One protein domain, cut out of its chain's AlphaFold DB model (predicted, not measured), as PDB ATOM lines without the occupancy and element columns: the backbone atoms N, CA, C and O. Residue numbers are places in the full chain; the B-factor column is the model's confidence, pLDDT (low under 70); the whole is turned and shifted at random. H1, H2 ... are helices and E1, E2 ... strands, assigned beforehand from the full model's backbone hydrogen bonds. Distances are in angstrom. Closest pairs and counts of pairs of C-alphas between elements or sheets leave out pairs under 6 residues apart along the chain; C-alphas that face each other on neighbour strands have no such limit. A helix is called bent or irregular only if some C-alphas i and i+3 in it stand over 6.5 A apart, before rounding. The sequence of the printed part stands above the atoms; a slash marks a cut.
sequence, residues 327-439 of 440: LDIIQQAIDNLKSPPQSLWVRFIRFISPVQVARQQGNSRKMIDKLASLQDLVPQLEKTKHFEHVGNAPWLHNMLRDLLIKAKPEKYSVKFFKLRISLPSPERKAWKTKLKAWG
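What this domain is: This is residues 327 to 439 of the 440 residues of an uncharacterized protein of Yersinia aldovae (UniProt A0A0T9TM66). The domain is a rod built along one long helix, H3, with the shorter helices H1 and H4 beside it in a loose up-and-down bundle, each running against the one before it in the chain. The hairpin of strands E1 and E2 makes one end of the rod, the short helix H2 lies near that end by the start of H3, and H5 folds back from the hairpin near H1 and H4. The printed part has 113 residues, with five named helices and two named strands in the order H1 H2 H3 H4 E1 E2 H5; the sheet E1 - E2 is antiparallel and the class is mostly helix. The whole is loose, with a radius of gyration of the C-alphas of 16.9 A and spans of 62 by 22 by 21 A.

Where its parts are: E1 is residues 412 to 416, 12.7 A from first to last C-alpha, and E2 is residues 419 to 423, 12.0 A. H3, residues 354 to 382, runs 42.2 A from C-alpha 354 at (1.788, 17.945, 23.350) to C-alpha 382 at (7.071, -23.276, 16.042). It is neither bent nor irregular, but only just: C-alphas 376 and 379 are 6.3 A apart. H1 is residues 327 to 338, 16.5 A; H2 is residues 344 to 352, 12.5 A; H4 is residues 394 to 406, 18.5 A. H5, residues 426 to 437, is 16.8 A long and ends at C-alpha 437 at (19.595, -6.341, 29.848).

How they stand to each other: E1 and E2 form a hairpin at 159 degrees, with N 414 and O 421 at 3.1 A and N 419 and O 416 at 2.8 A, within hydrogen-bond range. The closest C-alphas of H2 and E1, Ile 349 and Tyr 412, are 7.7 A apart. H2 and H3 only just touch, with 3 pairs of C-alphas within 8 A, and only at the corner; the closest are Arg 350 and Val 357, 6.0 A. H3, the hub, touches H1 at a shallow tilt of 20 degrees, opposite ways, with the closest C-alphas, Ile 334 and Ile 368, 5.5 A apart. H3 and H4 form a helical hairpin at a shallow tilt of 12 degrees; H3 touches H4 with residues 367 to 371 alone, the closest C-alphas being Met 367 and Leu 403, 7.3 A. H5 is close to but not clearly touching H4, with the closest C-alphas, Leu 404 and Leu 435, 7.1 A apart. H3 and H5 are apart. Every O i to N i+4 pair is within hydrogen-bond range in H1, H2, H4 and H5, and 23 of 25 are in H3.

The domain as a whole: The C-alphas farthest apart are those of Lys 385 and Phe 417, 62.0 A. The printed part has no cut. The link from H3 to H4 is long, with 11 residues, and the others are tight. The mean pLDDT of the printed part is 79.8; it is under 70 at 23 residues, among them 342 to 346 and 413 to 424.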
ATOM      1  N   LEU A 327       9.941 -14.794  23.031       89.19
ATOM      2  CA  LEU A 327       8.576 -14.450  23.440       89.19
ATOM      3  C   LEU A 327       8.532 -13.645  24.746       89.19
ATOM      4  O   LEU A 327       7.779 -12.673  24.834       89.19
ATOM      5  N   ASP A 328       9.379 -13.979  25.723       90.25
ATOM      6  CA  ASP A 328       9.451 -13.256  26.997       90.25
ATOM      7  C   ASP A 328       9.962 -11.830  26.796       90.25
ATOM      8  O   ASP A 328       9.418 -10.876  27.357       90.25
ATOM      9  N   ILE A 329      10.995 -11.666  25.962       90.69
ATOM     10  CA  ILE A 329      11.539 -10.348  25.625       90.69
ATOM     11  C   ILE A 329      10.475  -9.511  24.901       90.69
ATOM     12  O   ILE A 329      10.302  -8.334  25.228       90.69
ATOM     13  N   ILE A 330       9.733 -10.104  23.956       90.94
ATOM     14  CA  ILE A 330       8.636  -9.430  23.247       90.94
ATOM     15  C   ILE A 330       7.558  -8.963  24.229       90.94
ATOM     16  O   ILE A 330       7.182  -7.789  24.208       90.94
ATOM     17  N   GLN A 331       7.094  -9.847  25.116       92.62
ATOM     18  CA  GLN A 331       6.053  -9.525  26.088       92.62
ATOM     19  C   GLN A 331       6.499  -8.397  27.027       92.62
ATOM     20  O   GLN A 331       5.809  -7.384  27.161       92.62
ATOM     21  N   GLN A 332       7.704  -8.506  27.595       91.44
ATOM     22  CA  GLN A 332       8.268  -7.450  28.436       91.44
ATOM     23  C   GLN A 332       8.377  -6.122  27.678       91.44
ATOM     24  O   GLN A 332       8.072  -5.064  28.235       91.44
ATOM     25  N   ALA A 333       8.810  -6.139  26.417       91.19
ATOM     26  CA  ALA A 333       8.912  -4.936  25.599       91.19
ATOM     27  C   ALA A 333       7.543  -4.280  25.368       91.19
ATOM     28  O   ALA A 333       7.420  -3.063  25.529       91.19
ATOM     29  N   ILE A 334       6.511  -5.071  25.062       92.19
ATOM     30  CA  ILE A 334       5.132  -4.594  24.901       92.19
ATOM     31  C   ILE A 334       4.634  -3.932  26.191       92.19
ATOM     32  O   ILE A 334       4.121  -2.811  26.140       92.19
ATOM     33  N   ASP A 335       4.820  -4.575  27.343       90.44
ATOM     34  CA  ASP A 335       4.344  -4.052  28.628       90.44
ATOM     35  C   ASP A 335       5.038  -2.737  29.005       90.44
ATOM     36  O   ASP A 335       4.384  -1.776  29.420       90.44
ATOM     37  N   ASN A 336       6.349  -2.638  28.760       87.94
ATOM     38  CA  ASN A 336       7.107  -1.404  28.985       87.94
ATOM     39  C   ASN A 336       6.680  -0.262  28.042       87.94
ATOM     40  O   ASN A 336       6.708   0.902  28.446       87.94
ATOM     41  N   LEU A 337       6.279  -0.560  26.799       87.50
ATOM     42  CA  LEU A 337       5.771   0.452  25.860       87.50
ATOM     43  C   LEU A 337       4.339   0.898  26.183       87.50
ATOM     44  O   LEU A 337       4.002   2.061  25.947       87.50
ATOM     45  N   LYS A 338       3.493  -0.002  26.703       86.69
ATOM     46  CA  LYS A 338       2.116   0.311  27.126       86.69
ATOM     47  C   LYS A 338       2.092   1.152  28.397       86.69
ATOM     48  O   LYS A 338       1.275   2.068  28.506       86.69
ATOM     49  N   SER A 339       3.009   0.866  29.315       80.44
ATOM     50  CA  SER A 339       3.082   1.486  30.637       80.44
ATOM     51  C   SER A 339       4.383   2.274  30.816       80.44
ATOM     52  O   SER A 339       5.207   1.917  31.661       80.44
ATOM     53  N   PRO A 340       4.604   3.362  30.048       73.75
ATOM     54  CA  PRO A 340       5.805   4.161  30.213       73.75
ATOM     55  C   PRO A 340       5.838   4.788  31.617       73.75
ATOM     56  O   PRO A 340       4.786   5.155  32.158       73.75
ATOM     57  N   PRO A 341       7.033   4.953  32.215       71.06
ATOM     58  CA  PRO A 341       7.177   5.513  33.551       71.06
ATOM     59  C   PRO A 341       6.537   6.904  33.642       71.06
ATOM     60  O   PRO A 341       6.992   7.872  33.024       71.06
ATOM     61  N   GLN A 342       5.480   7.010  34.451       68.69
ATOM     62  CA  GLN A 342       4.805   8.273  34.722       68.69
ATOM     63  C   GLN A 342       5.717   9.139  35.590       68.69
ATOM     64  O   GLN A 342       5.975   8.831  36.748       68.69
ATOM     65  N   SER A 343       6.213  10.238  35.029       69.94
ATOM     66  CA  SER A 343       7.035  11.204  35.758       69.94
ATOM     67  C   SER A 343       6.429  12.598  35.669       69.94
ATOM     68  O   SER A 343       5.750  12.942  34.696       69.94
ATOM     69  N   LEU A 344       6.720  13.431  36.671       66.62
ATOM     70  CA  LEU A 344       6.395  14.862  36.642       66.62
ATOM     71  C   LEU A 344       6.934  15.530  35.362       66.62
ATOM     72  O   LEU A 344       6.282  16.400  34.791       66.62
ATOM     73  N   TRP A 345       8.059  15.035  34.842       66.12
ATOM     74  CA  TRP A 345       8.656  15.478  33.583       66.12
ATOM     75  C   TRP A 345       7.811  15.162  32.350       66.12
ATOM     76  O   TRP A 345       7.648  16.027  31.495       66.12
ATOM     77  N   VAL A 346       7.225  13.968  32.253       69.44
ATOM     78  CA  VAL A 346       6.316  13.633  31.140       69.44
ATOM     79  C   VAL A 346       5.068  14.520  31.182       69.44
ATOM     80  O   VAL A 346       4.607  14.978  30.136       69.44
ATOM     81  N   ARG A 347       4.554  14.843  32.379       70.88
ATOM     82  CA  ARG A 347       3.444  15.802  32.545       70.88
ATOM     83  C   ARG A 347       3.834  17.210  32.082       70.88
ATOM     84  O   ARG A 347       3.072  17.839  31.355       70.88
ATOM     85  N   PHE A 348       5.036  17.665  32.432       67.56
ATOM     86  CA  PHE A 348       5.581  18.951  31.996       67.56
ATOM     87  C   PHE A 348       5.777  19.023  30.472       67.56
ATOM     88  O   PHE A 348       5.329  19.972  29.834       67.56
ATOM     89  N   ILE A 349       6.367  17.999  29.848       69.00
ATOM     90  CA  ILE A 349       6.522  17.958  28.387       69.00
ATOM     91  C   ILE A 349       5.168  17.871  27.685       69.00
ATOM     92  O   ILE A 349       4.983  18.511  26.656       69.00
ATOM     93  N   ARG A 350       4.195  17.141  28.238       75.75
ATOM     94  CA  ARG A 350       2.827  17.113  27.697       75.75
ATOM     95  C   ARG A 350       2.183  18.499  27.708       75.75
ATOM     96  O   ARG A 350       1.469  18.826  26.769       75.75
ATOM     97  N   PHE A 351       2.458  19.304  28.734       68.62
ATOM     98  CA  PHE A 351       1.990  20.685  28.817       68.62
ATOM     99  C   PHE A 351       2.677  21.597  27.787       68.62
ATOM    100  O   PHE A 351       2.018  22.399  27.134       68.62
ATOM    101  N   ILE A 352       3.993  21.453  27.608       66.88
ATOM    102  CA  ILE A 352       4.798  22.363  26.781       66.88
ATOM    103  C   ILE A 352       4.841  21.977  25.294       66.88
ATOM    104  O   ILE A 352       4.905  22.838  24.420       66.88
ATOM    105  N   SER A 353       4.842  20.684  24.985       70.44
ATOM    106  CA  SER A 353       4.940  20.152  23.625       70.44
ATOM    107  C   SER A 353       4.060  18.904  23.456       70.44
ATOM    108  O   SER A 353       4.565  17.789  23.275       70.44
ATOM    109  N   PRO A 354       2.723  19.065  23.476       75.56
ATOM    110  CA  PRO A 354       1.788  17.945  23.350       75.56
ATOM    111  C   PRO A 354       1.978  17.162  22.042       75.56
ATOM    112  O   PRO A 354       1.827  15.944  22.026       75.56
ATOM    113  N   VAL A 355       2.388  17.835  20.960       79.00
ATOM    114  CA  VAL A 355       2.631  17.214  19.647       79.00
ATOM    115  C   VAL A 355       3.786  16.210  19.689       79.00
ATOM    116  O   VAL A 355       3.675  15.134  19.104       79.00
ATOM    117  N   GLN A 356       4.881  16.505  20.404       79.19
ATOM    118  CA  GLN A 356       5.998  15.558  20.544       79.19
ATOM    119  C   GLN A 356       5.589  14.330  21.354       79.19
ATOM    120  O   GLN A 356       5.913  13.208  20.969       79.19
ATOM    121  N   VAL A 357       4.821  14.528  22.431       78.19
ATOM    122  CA  VAL A 357       4.282  13.418  23.232       78.19
ATOM    123  C   VAL A 357       3.342  12.555  22.395       78.19
ATOM    124  O   VAL A 357       3.481  11.334  22.399       78.19
ATOM    125  N   ALA A 358       2.436  13.166  21.629       81.25
ATOM    126  CA  ALA A 358       1.519  12.446  20.749       81.25
ATOM    127  C   ALA A 358       2.265  11.660  19.657       81.25
ATOM    128  O   ALA A 358       1.933  10.506  19.392       81.25
ATOM    129  N   ARG A 359       3.312  12.245  19.056       83.25
ATOM    130  CA  ARG A 359       4.164  11.560  18.073       83.25
ATOM    131  C   ARG A 359       4.878  10.358  18.687       83.25
ATOM    132  O   ARG A 359       4.871   9.285  18.090       83.25
ATOM    133  N   GLN A 360       5.453  10.519  19.876       84.12
ATOM    134  CA  GLN A 360       6.129   9.436  20.587       84.12
ATOM    135  C   GLN A 360       5.156   8.311  20.944       84.12
ATOM    136  O   GLN A 360       5.444   7.159  20.647       84.12
ATOM    137  N   GLN A 361       3.965   8.635  21.458       83.94
ATOM    138  CA  GLN A 361       2.904   7.652  21.704       83.94
ATOM    139  C   GLN A 361       2.455   6.944  20.419       83.94
ATOM    140  O   GLN A 361       2.230   5.736  20.428       83.94
ATOM    141  N   GLY A 362       2.348   7.672  19.304       85.50
ATOM    142  CA  GLY A 362       2.048   7.096  17.995       85.50
ATOM    143  C   GLY A 362       3.122   6.109  17.529       85.50
ATOM    144  O   GLY A 362       2.790   5.026  17.052       85.50
ATOM    145  N   ASN A 363       4.400   6.449  17.710       86.19
ATOM    146  CA  ASN A 363       5.517   5.554  17.405       86.19
ATOM    147  C   ASN A 363       5.519   4.320  18.321       86.19
ATOM    148  O   ASN A 363       5.661   3.207  17.820       86.19
ATOM    149  N   SER A 364       5.292   4.490  19.628       86.69
ATOM    150  CA  SER A 364       5.186   3.378  20.579       86.69
ATOM    151  C   SER A 364       4.057   2.420  20.210       86.69
ATOM    152  O   SER A 364       4.281   1.217  20.194       86.69
ATOM    153  N   ARG A 365       2.874   2.928  19.832       87.88
ATOM    154  CA  ARG A 365       1.751   2.091  19.368       87.88
ATOM    155  C   ARG A 365       2.115   1.270  18.135       87.88
ATOM    156  O   ARG A 365       1.949   0.061  18.159       87.88
ATOM    157  N   LYS A 366       2.707   1.896  17.111       88.38
ATOM    158  CA  LYS A 366       3.172   1.173  15.912       88.38
ATOM    159  C   LYS A 366       4.168   0.060  16.245       88.38
ATOM    160  O   LYS A 366       4.172  -0.971  15.586       88.38
ATOM    161  N   MET A 367       5.036   0.279  17.232       88.69
ATOM    162  CA  MET A 367       6.010  -0.728  17.660       88.69
ATOM    163  C   MET A 367       5.366  -1.840  18.484       88.69
ATOM    164  O   MET A 367       5.728  -2.994  18.293       88.69
ATOM    165  N   ILE A 368       4.384  -1.518  19.332       90.44
ATOM    166  CA  ILE A 368       3.554  -2.518  20.018       90.44
ATOM    167  C   ILE A 368       2.859  -3.412  18.990       90.44
ATOM    168  O   ILE A 368       2.930  -4.625  19.130       90.44
ATOM    169  N   ASP A 369       2.251  -2.835  17.949       88.50
ATOM    170  CA  ASP A 369       1.562  -3.610  16.910       88.50
ATOM    171  C   ASP A 369       2.529  -4.579  16.211       88.50
ATOM    172  O   ASP A 369       2.232  -5.761  16.081       88.50
ATOM    173  N   LYS A 370       3.729  -4.110  15.836       87.12
ATOM    174  CA  LYS A 370       4.767  -4.958  15.219       87.12
ATOM    175  C   LYS A 370       5.257  -6.072  16.144       87.12
ATOM    176  O   LYS A 370       5.438  -7.199  15.694       87.12
ATOM    177  N   LEU A 371       5.497  -5.759  17.416       91.00
ATOM    178  CA  LEU A 371       5.919  -6.742  18.415       91.00
ATOM    179  C   LEU A 371       4.813  -7.771  18.678       91.00
ATOM    180  O   LEU A 371       5.114  -8.951  18.775       91.00
ATOM    181  N   ALA A 372       3.550  -7.346  18.721       89.94
ATOM    182  CA  ALA A 372       2.403  -8.235  18.880       89.94
ATOM    183  C   ALA A 372       2.206  -9.148  17.661       89.94
ATOM    184  O   ALA A 372       1.935 -10.330  17.833       89.94
ATOM    185  N   SER A 373       2.402  -8.643  16.436       87.69
ATOM    186  CA  SER A 373       2.424  -9.492  15.237       87.69
ATOM    187  C   SER A 373       3.527 -10.545  15.313       87.69
ATOM    188  O   SER A 373       3.279 -11.707  15.015       87.69
ATOM    189  N   LEU A 374       4.730 -10.171  15.765       88.88
ATOM    190  CA  LEU A 374       5.816 -11.137  15.945       88.88
ATOM    191  C   LEU A 374       5.492 -12.161  17.047       88.88
ATOM    192  O   LEU A 374       5.767 -13.344  16.878       88.88
ATOM    193  N   GLN A 375       4.871 -11.718  18.144       91.19
ATOM    194  CA  GLN A 375       4.419 -12.580  19.238       91.19
ATOM    195  C   GLN A 375       3.406 -13.634  18.781       91.19
ATOM    196  O   GLN A 375       3.413 -14.740  19.306       91.19
ATOM    197  N   ASP A 376       2.543 -13.286  17.828       88.62
ATOM    198  CA  ASP A 376       1.530 -14.185  17.273       88.62
ATOM    199  C   ASP A 376       2.115 -15.142  16.220       88.62
ATOM    200  O   ASP A 376       1.751 -16.316  16.168       88.62
ATOM    201  N   LEU A 377       3.063 -14.660  15.408       86.25
ATOM    202  CA  LEU A 377       3.697 -15.443  14.344       86.25
ATOM    203  C   LEU A 377       4.663 -16.508  14.867       86.25
ATOM    204  O   LEU A 377       4.702 -17.608  14.321       86.25
ATOM    205  N   VAL A 378       5.450 -16.207  15.905       87.75
ATOM    206  CA  VAL A 378       6.483 -17.132  16.406       87.75
ATOM    207  C   VAL A 378       5.891 -18.484  16.841       87.75
ATOM    208  O   VAL A 378       6.357 -19.497  16.328       87.75
ATOM    209  N   PRO A 379       4.828 -18.553  17.668       88.56
ATOM    210  CA  PRO A 379       4.219 -19.830  18.044       88.56
ATOM    211  C   PRO A 379       3.568 -20.573  16.870       88.56
ATOM    212  O   PRO A 379       3.468 -21.797  16.894       88.56
ATOM    213  N   GLN A 380       3.086 -19.855  15.848       85.31
ATOM    214  CA  GLN A 380       2.538 -20.477  14.636       85.31
ATOM    215  C   GLN A 380       3.646 -21.126  13.802       85.31
ATOM    216  O   GLN A 380       3.480 -22.247  13.323       85.31
ATOM    217  N   LEU A 381       4.795 -20.457  13.693       82.69
ATOM    218  CA  LEU A 381       5.989 -21.018  13.072       82.69
ATOM    219  C   LEU A 381       6.520 -22.213  13.878       82.69
ATOM    220  O   LEU A 381       6.761 -23.248  13.284       82.69
ATOM    221  N   GLU A 382       6.605 -22.145  15.210       84.94
ATOM    222  CA  GLU A 382       7.071 -23.276  16.042       84.94
ATOM    223  C   GLU A 382       6.230 -24.552  15.882       84.94
ATOM    224  O   GLU A 382       6.755 -25.657  15.977       84.94
ATOM    225  N   LYS A 383       4.926 -24.418  15.613       83.44
ATOM    226  CA  LYS A 383       4.025 -25.556  15.344       83.44
ATOM    227  C   LYS A 383       4.158 -26.120  13.931       83.44
ATOM    228  O   LYS A 383       3.554 -27.144  13.622       83.44
ATOM    229  N   THR A 384       4.879 -25.423  13.063       72.00
ATOM    230  CA  THR A 384       5.026 -25.775  11.660       72.00
ATOM    231  C   THR A 384       6.253 -26.662  11.481       72.00
ATOM    232  O   THR A 384       7.327 -26.379  12.016       72.00
ATOM    233  N   LYS A 385       6.102 -27.737  10.703       69.19
ATOM    234  CA  LYS A 385       7.186 -28.672  10.397       69.19
ATOM    235  C   LYS A 385       8.388 -27.932   9.795       69.19
ATOM    236  O   LYS A 385       8.199 -27.074   8.934       69.19
ATOM    237  N   HIS A 386       9.603 -28.272  10.225       68.69
ATOM    238  CA  HIS A 386      10.878 -27.603   9.900       68.69
ATOM    239  C   HIS A 386      11.150 -26.261  10.610       68.69
ATOM    240  O   HIS A 386      12.219 -25.676  10.410       68.69
ATOM    241  N   PHE A 387      10.228 -25.774  11.446       72.69
ATOM    242  CA  PHE A 387      10.366 -24.536  12.226       72.69
ATOM    243  C   PHE A 387      10.242 -24.757  13.736       72.69
ATOM    244  O   PHE A 387      10.138 -23.796  14.495       72.69
ATOM    245  N   GLU A 388      10.350 -25.999  14.200       80.69
ATOM    246  CA  GLU A 388      10.170 -26.405  15.600       80.69
ATOM    247  C   GLU A 388      11.130 -25.679  16.561       80.69
ATOM    248  O   GLU A 388      10.871 -25.545  17.755       80.69
ATOM    249  N   HIS A 389      12.253 -25.182  16.037       80.06
ATOM    250  CA  HIS A 389      13.282 -24.458  16.785       80.06
ATOM    251  C   HIS A 389      13.439 -22.998  16.342       80.06
ATOM    252  O   HIS A 389      14.486 -22.388  16.575       80.06
ATOM    253  N   VAL A 390      12.416 -22.414  15.708       79.25
ATOM    254  CA  VAL A 390      12.472 -21.037  15.195       79.25
ATOM    255  C   VAL A 390      12.762 -20.005  16.289       79.25
ATOM    256  O   VAL A 390      13.455 -19.024  16.022       79.25
ATOM    257  N   GLY A 391      12.351 -20.263  17.536       79.94
ATOM    258  CA  GLY A 391      12.695 -19.444  18.700       79.94
ATOM    259  C   GLY A 391      14.206 -19.257  18.915       79.94
ATOM    260  O   GLY A 391      14.624 -18.247  19.480       79.94
ATOM    261  N   ASN A 392      15.039 -20.172  18.410       80.50
ATOM    262  CA  ASN A 392      16.503 -20.112  18.482       80.50
ATOM    263  C   ASN A 392      17.156 -19.603  17.189       80.50
ATOM    264  O   ASN A 392      18.380 -19.486  17.115       80.50
ATOM    265  N   ALA A 393      16.369 -19.309  16.152       79.88
ATOM    266  CA  ALA A 393      16.907 -18.938  14.856       79.88
ATOM    267  C   ALA A 393      17.596 -17.559  14.922       79.88
ATOM    268  O   ALA A 393      16.947 -16.575  15.293       79.88
ATOM    269  N   PRO A 394      18.872 -17.420  14.502       79.19
ATOM    270  CA  PRO A 394      19.606 -16.151  14.580       79.19
ATOM    271  C   PRO A 394      18.878 -14.979  13.919       79.19
ATOM    272  O   PRO A 394      18.973 -13.829  14.353       79.19
ATOM    273  N   TRP A 395      18.106 -15.275  12.875       78.62
ATOM    274  CA  TRP A 395      17.346 -14.275  12.155       78.62
ATOM    275  C   TRP A 395      16.215 -13.645  12.963       78.62
ATOM    276  O   TRP A 395      15.982 -12.439  12.864       78.62
ATOM    277  N   LEU A 396      15.554 -14.435  13.807       83.38
ATOM    278  CA  LEU A 396      14.460 -13.975  14.653       83.38
ATOM    279  C   LEU A 396      14.994 -13.057  15.754       83.38
ATOM    280  O   LEU A 396      14.436 -11.993  16.023       83.38
ATOM    281  N   HIS A 397      16.130 -13.442  16.337       85.31
ATOM    282  CA  HIS A 397      16.844 -12.660  17.345       85.31
ATOM    283  C   HIS A 397      17.306 -11.305  16.798       85.31
ATOM    284  O   HIS A 397      17.122 -10.281  17.455       85.31
ATOM    285  N   ASN A 398      17.837 -11.279  15.573       81.00
ATOM    286  CA  ASN A 398      18.186 -10.039  14.872       81.00
ATOM    287  C   ASN A 398      16.972  -9.134  14.657       81.00
ATOM    288  O   ASN A 398      16.985  -7.965  15.045       81.00
ATOM    289  N   MET A 399      15.899  -9.693  14.093       82.62
ATOM    290  CA  MET A 399      14.666  -8.955  13.839       82.62
ATOM    291  C   MET A 399      14.112  -8.326  15.120       82.62
ATOM    292  O   MET A 399      13.744  -7.146  15.132       82.62
ATOM    293  N   LEU A 400      14.078  -9.101  16.208       88.31
ATOM    294  CA  LEU A 400      13.641  -8.618  17.506       88.31
ATOM    295  C   LEU A 400      14.561  -7.506  18.019       88.31
ATOM    296  O   LEU A 400      14.063  -6.439  18.380       88.31
ATOM    297  N   ARG A 401      15.887  -7.694  17.996       87.25
ATOM    298  CA  ARG A 401      16.853  -6.664  18.414       87.25
ATOM    299  C   ARG A 401      16.610  -5.343  17.684       87.25
ATOM    300  O   ARG A 401      16.509  -4.294  18.321       87.25
ATOM    301  N   ASP A 402      16.430  -5.382  16.369       84.38
ATOM    302  CA  ASP A 402      16.187  -4.177  15.576       84.38
ATOM    303  C   ASP A 402      14.838  -3.519  15.873       84.38
ATOM    304  O   ASP A 402      14.739  -2.286  15.911       84.38
ATOM    305  N   LEU A 403      13.789  -4.308  16.125       87.88
ATOM    306  CA  LEU A 403      12.511  -3.782  16.609       87.88
ATOM    307  C   LEU A 403      12.685  -3.064  17.951       87.88
ATOM    308  O   LEU A 403      12.215  -1.936  18.101       87.88
ATOM    309  N   LEU A 404      13.416  -3.661  18.892       90.62
ATOM    310  CA  LEU A 404      13.667  -3.080  20.212       90.62
ATOM    311  C   LEU A 404      14.505  -1.795  20.125       90.62
ATOM    312  O   LEU A 404      14.205  -0.808  20.808       90.62
ATOM    313  N   ILE A 405      15.523  -1.764  19.260       88.50
ATOM    314  CA  ILE A 405      16.349  -0.573  19.020       88.50
ATOM    315  C   ILE A 405      15.503   0.557  18.422       88.50
ATOM    316  O   ILE A 405      15.599   1.695  18.892       88.50
ATOM    317  N   LYS A 406      14.644   0.270  17.433       87.06
ATOM    318  CA  LYS A 406      13.768   1.285  16.814       87.06
ATOM    319  C   LYS A 406      12.615   1.716  17.716       87.06
ATOM    320  O   LYS A 406      12.161   2.851  17.601       87.06
ATOM    321  N   ALA A 407      12.175   0.864  18.639       87.62
ATOM    322  CA  ALA A 407      11.164   1.199  19.641       87.62
ATOM    323  C   ALA A 407      11.662   2.164  20.726       87.62
ATOM    324  O   ALA A 407      10.871   2.689  21.510       87.62
ATOM    325  N   LYS A 408      12.968   2.446  20.759       88.38
ATOM    326  CA  LYS A 408      13.578   3.364  21.716       88.38
ATOM    327  C   LYS A 408      12.962   4.766  21.640       88.38
ATOM    328  O   LYS A 408      13.095   5.432  20.610       88.38
ATOM    329  N   PRO A 409      12.419   5.286  22.756       84.50
ATOM    330  CA  PRO A 409      11.839   6.620  22.795       84.50
ATOM    331  C   PRO A 409      12.819   7.716  22.358       84.50
ATOM    332  O   PRO A 409      14.009   7.697  22.713       84.50
ATOM    333  N   GLU A 410      12.327   8.693  21.599       82.19
ATOM    334  CA  GLU A 410      13.105   9.847  21.147       82.19
ATOM    335  C   GLU A 410      13.490  10.770  22.323       82.19
ATOM    336  O   GLU A 410      13.022  10.632  23.457       82.19
ATOM    337  N   LYS A 411      14.435  11.688  22.088       80.69
ATOM    338  CA  LYS A 411      14.725  12.753  23.060       80.69
ATOM    339  C   LYS A 411      13.684  13.856  22.883       80.69
ATOM    340  O   LYS A 411      13.429  14.260  21.752       80.69
ATOM    341  N   TYR A 412      13.173  14.404  23.981       73.12
ATOM    342  CA  TYR A 412      12.384  15.629  23.908       73.12
ATOM    343  C   TYR A 412      13.310  16.808  23.631       73.12
ATOM    344  O   TYR A 412      14.300  17.019  24.338       73.12
ATOM    345  N   SER A 413      12.991  17.576  22.592       69.56
ATOM    346  CA  SER A 413      13.722  18.797  22.268       69.56
ATOM    347  C   SER A 413      12.741  19.942  22.164       69.56
ATOM    348  O   SER A 413      11.926  19.979  21.241       69.56
ATOM    349  N   VAL A 414      12.825  20.884  23.090       64.44
ATOM    350  CA  VAL A 414      11.924  22.027  23.106       64.44
ATOM    351  C   VAL A 414      12.711  23.268  22.700       64.44
ATOM    352  O   VAL A 414      13.779  23.538  23.252       64.44
ATOM    353  N   LYS A 415      12.212  23.997  21.696       59.94
ATOM    354  CA  LYS A 415      12.744  25.307  21.308       59.94
ATOM    355  C   LYS A 415      11.860  26.386  21.936       59.94
ATOM    356  O   LYS A 415      10.728  26.556  21.497       59.94
ATOM    357  N   PHE A 416      12.375  27.099  22.934       54.78
ATOM    358  CA  PHE A 416      11.753  28.306  23.492       54.78
ATOM    359  C   PHE A 416      12.716  29.469  23.322       54.78
ATOM    360  O   PHE A 416      13.851  29.366  23.772       54.78
ATOM    361  N   PHE A 417      12.276  30.553  22.670       43.41
ATOM    362  CA  PHE A 417      13.004  31.829  22.577       43.41
ATOM    363  C   PHE A 417      14.529  31.668  22.382       43.41
ATOM    364  O   PHE A 417      15.323  32.127  23.193       43.41
ATOM    365  N   LYS A 418      14.934  30.973  21.306       44.91
ATOM    366  CA  LYS A 418      16.334  30.662  20.930       44.91
ATOM    367  C   LYS A 418      17.098  29.671  21.834       44.91
ATOM    368  O   LYS A 418      18.135  29.179  21.399       44.91
ATOM    369  N   LEU A 419      16.581  29.265  22.999       43.47
ATOM    370  CA  LEU A 419      17.134  28.152  23.781       43.47
ATOM    371  C   LEU A 419      16.632  26.795  23.269       43.47
ATOM    372  O   LEU A 419      15.429  26.555  23.124       43.47
ATOM    373  N   ARG A 420      17.575  25.875  23.037       56.84
ATOM    374  CA  ARG A 420      17.302  24.467  22.728       56.84
ATOM    375  C   ARG A 420      17.499  23.643  23.993       56.84
ATOM    376  O   ARG A 420      18.615  23.254  24.316       56.84
ATOM    377  N   ILE A 421      16.411  23.351  24.696       57.53
ATOM    378  CA  ILE A 421      16.472  22.501  25.883       57.53
ATOM    379  C   ILE A 421      16.316  21.048  25.420       57.53
ATOM    380  O   ILE A 421      15.256  20.640  24.934       57.53
ATOM    381  N   SER A 422      17.403  20.278  25.515       60.59
ATOM    382  CA  SER A 422      17.415  18.830  25.286       60.59
ATOM    383  C   SER A 422      17.230  18.126  26.626       60.59
ATOM    384  O   SER A 422      18.189  17.981  27.380       60.59
ATOM    385  N   LEU A 423      16.015  17.667  26.918       61.09
ATOM    386  CA  LEU A 423      15.704  17.078  28.222       61.09
ATOM    387  C   LEU A 423      15.940  15.557  28.226       61.09
ATOM    388  O   LEU A 423      15.622  14.873  27.242       61.09
ATOM    389  N   PRO A 424      16.490  14.995  29.319       60.03
ATOM    390  CA  PRO A 424      16.604  13.553  29.475       60.03
ATOM    391  C   PRO A 424      15.201  12.946  29.588       60.03
ATOM    392  O   PRO A 424      14.479  13.212  30.540       60.03
ATOM    393  N   SER A 425      14.802  12.130  28.609       70.12
ATOM    394  CA  SER A 425      13.544  11.374  28.656       70.12
ATOM    395  C   SER A 425      13.693  10.190  29.632       70.12
ATOM    396  O   SER A 425      14.522   9.307  29.368       70.12
ATOM    397  N   PRO A 426      12.933  10.140  30.750       73.88
ATOM    398  CA  PRO A 426      12.982   9.019  31.693       73.88
ATOM    399  C   PRO A 426      12.634   7.690  31.017       73.88
ATOM    400  O   PRO A 426      13.307   6.688  31.248       73.88
ATOM    401  N   GLU A 427      11.669   7.715  30.095       78.75
ATOM    402  CA  GLU A 427      11.280   6.577  29.255       78.75
ATOM    403  C   GLU A 427      12.466   6.073  28.424       78.75
ATOM    404  O   GLU A 427      12.773   4.884  28.412       78.75
ATOM    405  N   ARG A 428      13.217   6.984  27.790       84.12
ATOM    406  CA  ARG A 428      14.417   6.630  27.015       84.12
ATOM    407  C   ARG A 428      15.517   6.028  27.891       84.12
ATOM    408  O   ARG A 428      16.241   5.150  27.423       84.12
ATOM    409  N   LYS A 429      15.694   6.510  29.128       84.19
ATOM    410  CA  LYS A 429      16.693   5.971  30.072       84.19
ATOM    411  C   LYS A 429      16.301   4.568  30.545       84.19
ATOM    412  O   LYS A 429      17.143   3.670  30.514       84.19
ATOM    413  N   ALA A 430      15.034   4.374  30.911       84.94
ATOM    414  CA  ALA A 430      14.491   3.068  31.273       84.94
ATOM    415  C   ALA A 430      14.640   2.071  30.111       84.94
ATOM    416  O   ALA A 430      15.234   1.008  30.286       84.94
ATOM    417  N   TRP A 431      14.247   2.469  28.897       90.06
ATOM    418  CA  TRP A 431      14.368   1.633  27.700       90.06
ATOM    419  C   TRP A 431      15.815   1.255  27.381       90.06
ATOM    420  O   TRP A 431      16.108   0.102  27.100       90.06
ATOM    421  N   LYS A 432      16.761   2.200  27.479       89.00
ATOM    422  CA  LYS A 432      18.195   1.900  27.307       89.00
ATOM    423  C   LYS A 432      18.707   0.857  28.299       89.00
ATOM    424  O   LYS A 432      19.583   0.080  27.948       89.00
ATOM    425  N   THR A 433      18.208   0.885  29.531       89.19
ATOM    426  CA  THR A 433      18.598  -0.081  30.565       89.19
ATOM    427  C   THR A 433      18.069  -1.468  30.210       89.19
ATOM    428  O   THR A 433      18.810  -2.440  30.291       89.19
ATOM    429  N   LYS A 434      16.826  -1.542  29.719       89.75
ATOM    430  CA  LYS A 434      16.224  -2.785  29.226       89.75
ATOM    431  C   LYS A 434      16.927  -3.339  27.987       89.75
ATOM    432  O   LYS A 434      17.247  -4.515  27.986       89.75
ATOM    433  N   LEU A 435      17.272  -2.501  27.004       89.19
ATOM    434  CA  LEU A 435      18.049  -2.927  25.830       89.19
ATOM    435  C   LEU A 435      19.356  -3.620  26.229       89.19
ATOM    436  O   LEU A 435      19.633  -4.710  25.750       89.19
ATOM    437  N   LYS A 436      20.106  -3.038  27.173       88.00
ATOM    438  CA  LYS A 436      21.325  -3.670  27.695       88.00
ATOM    439  C   LYS A 436      21.041  -5.016  28.364       88.00
ATOM    440  O   LYS A 436      21.774  -5.964  28.125       88.00
ATOM    441  N   ALA A 437      19.989  -5.097  29.183       87.12
ATOM    442  CA  ALA A 437      19.595  -6.341  29.848       87.12
ATOM    443  C   ALA A 437      19.183  -7.435  28.847       87.12
ATOM    444  O   ALA A 437      19.465  -8.606  29.066       87.12
ATOM    445  N   TRP A 438      18.568  -7.048  27.729       87.00
ATOM    446  CA  TRP A 438      18.201  -7.948  26.637       87.00
ATOM    447  C   TRP A 438      19.349  -8.218  25.648       87.00
ATOM    448  O   TRP A 438      19.117  -8.866  24.635       87.00
ATOM    449  N   GLY A 439      20.573  -7.728  25.877       83.38
ATOM    450  CA  GLY A 439      21.704  -7.951  24.960       83.38
ATOM    451  C   GLY A 439      21.552  -7.264  23.592       83.38
ATOM    452  O   GLY A 439      21.920  -7.837  22.559       83.38
TER     453      GLY A 439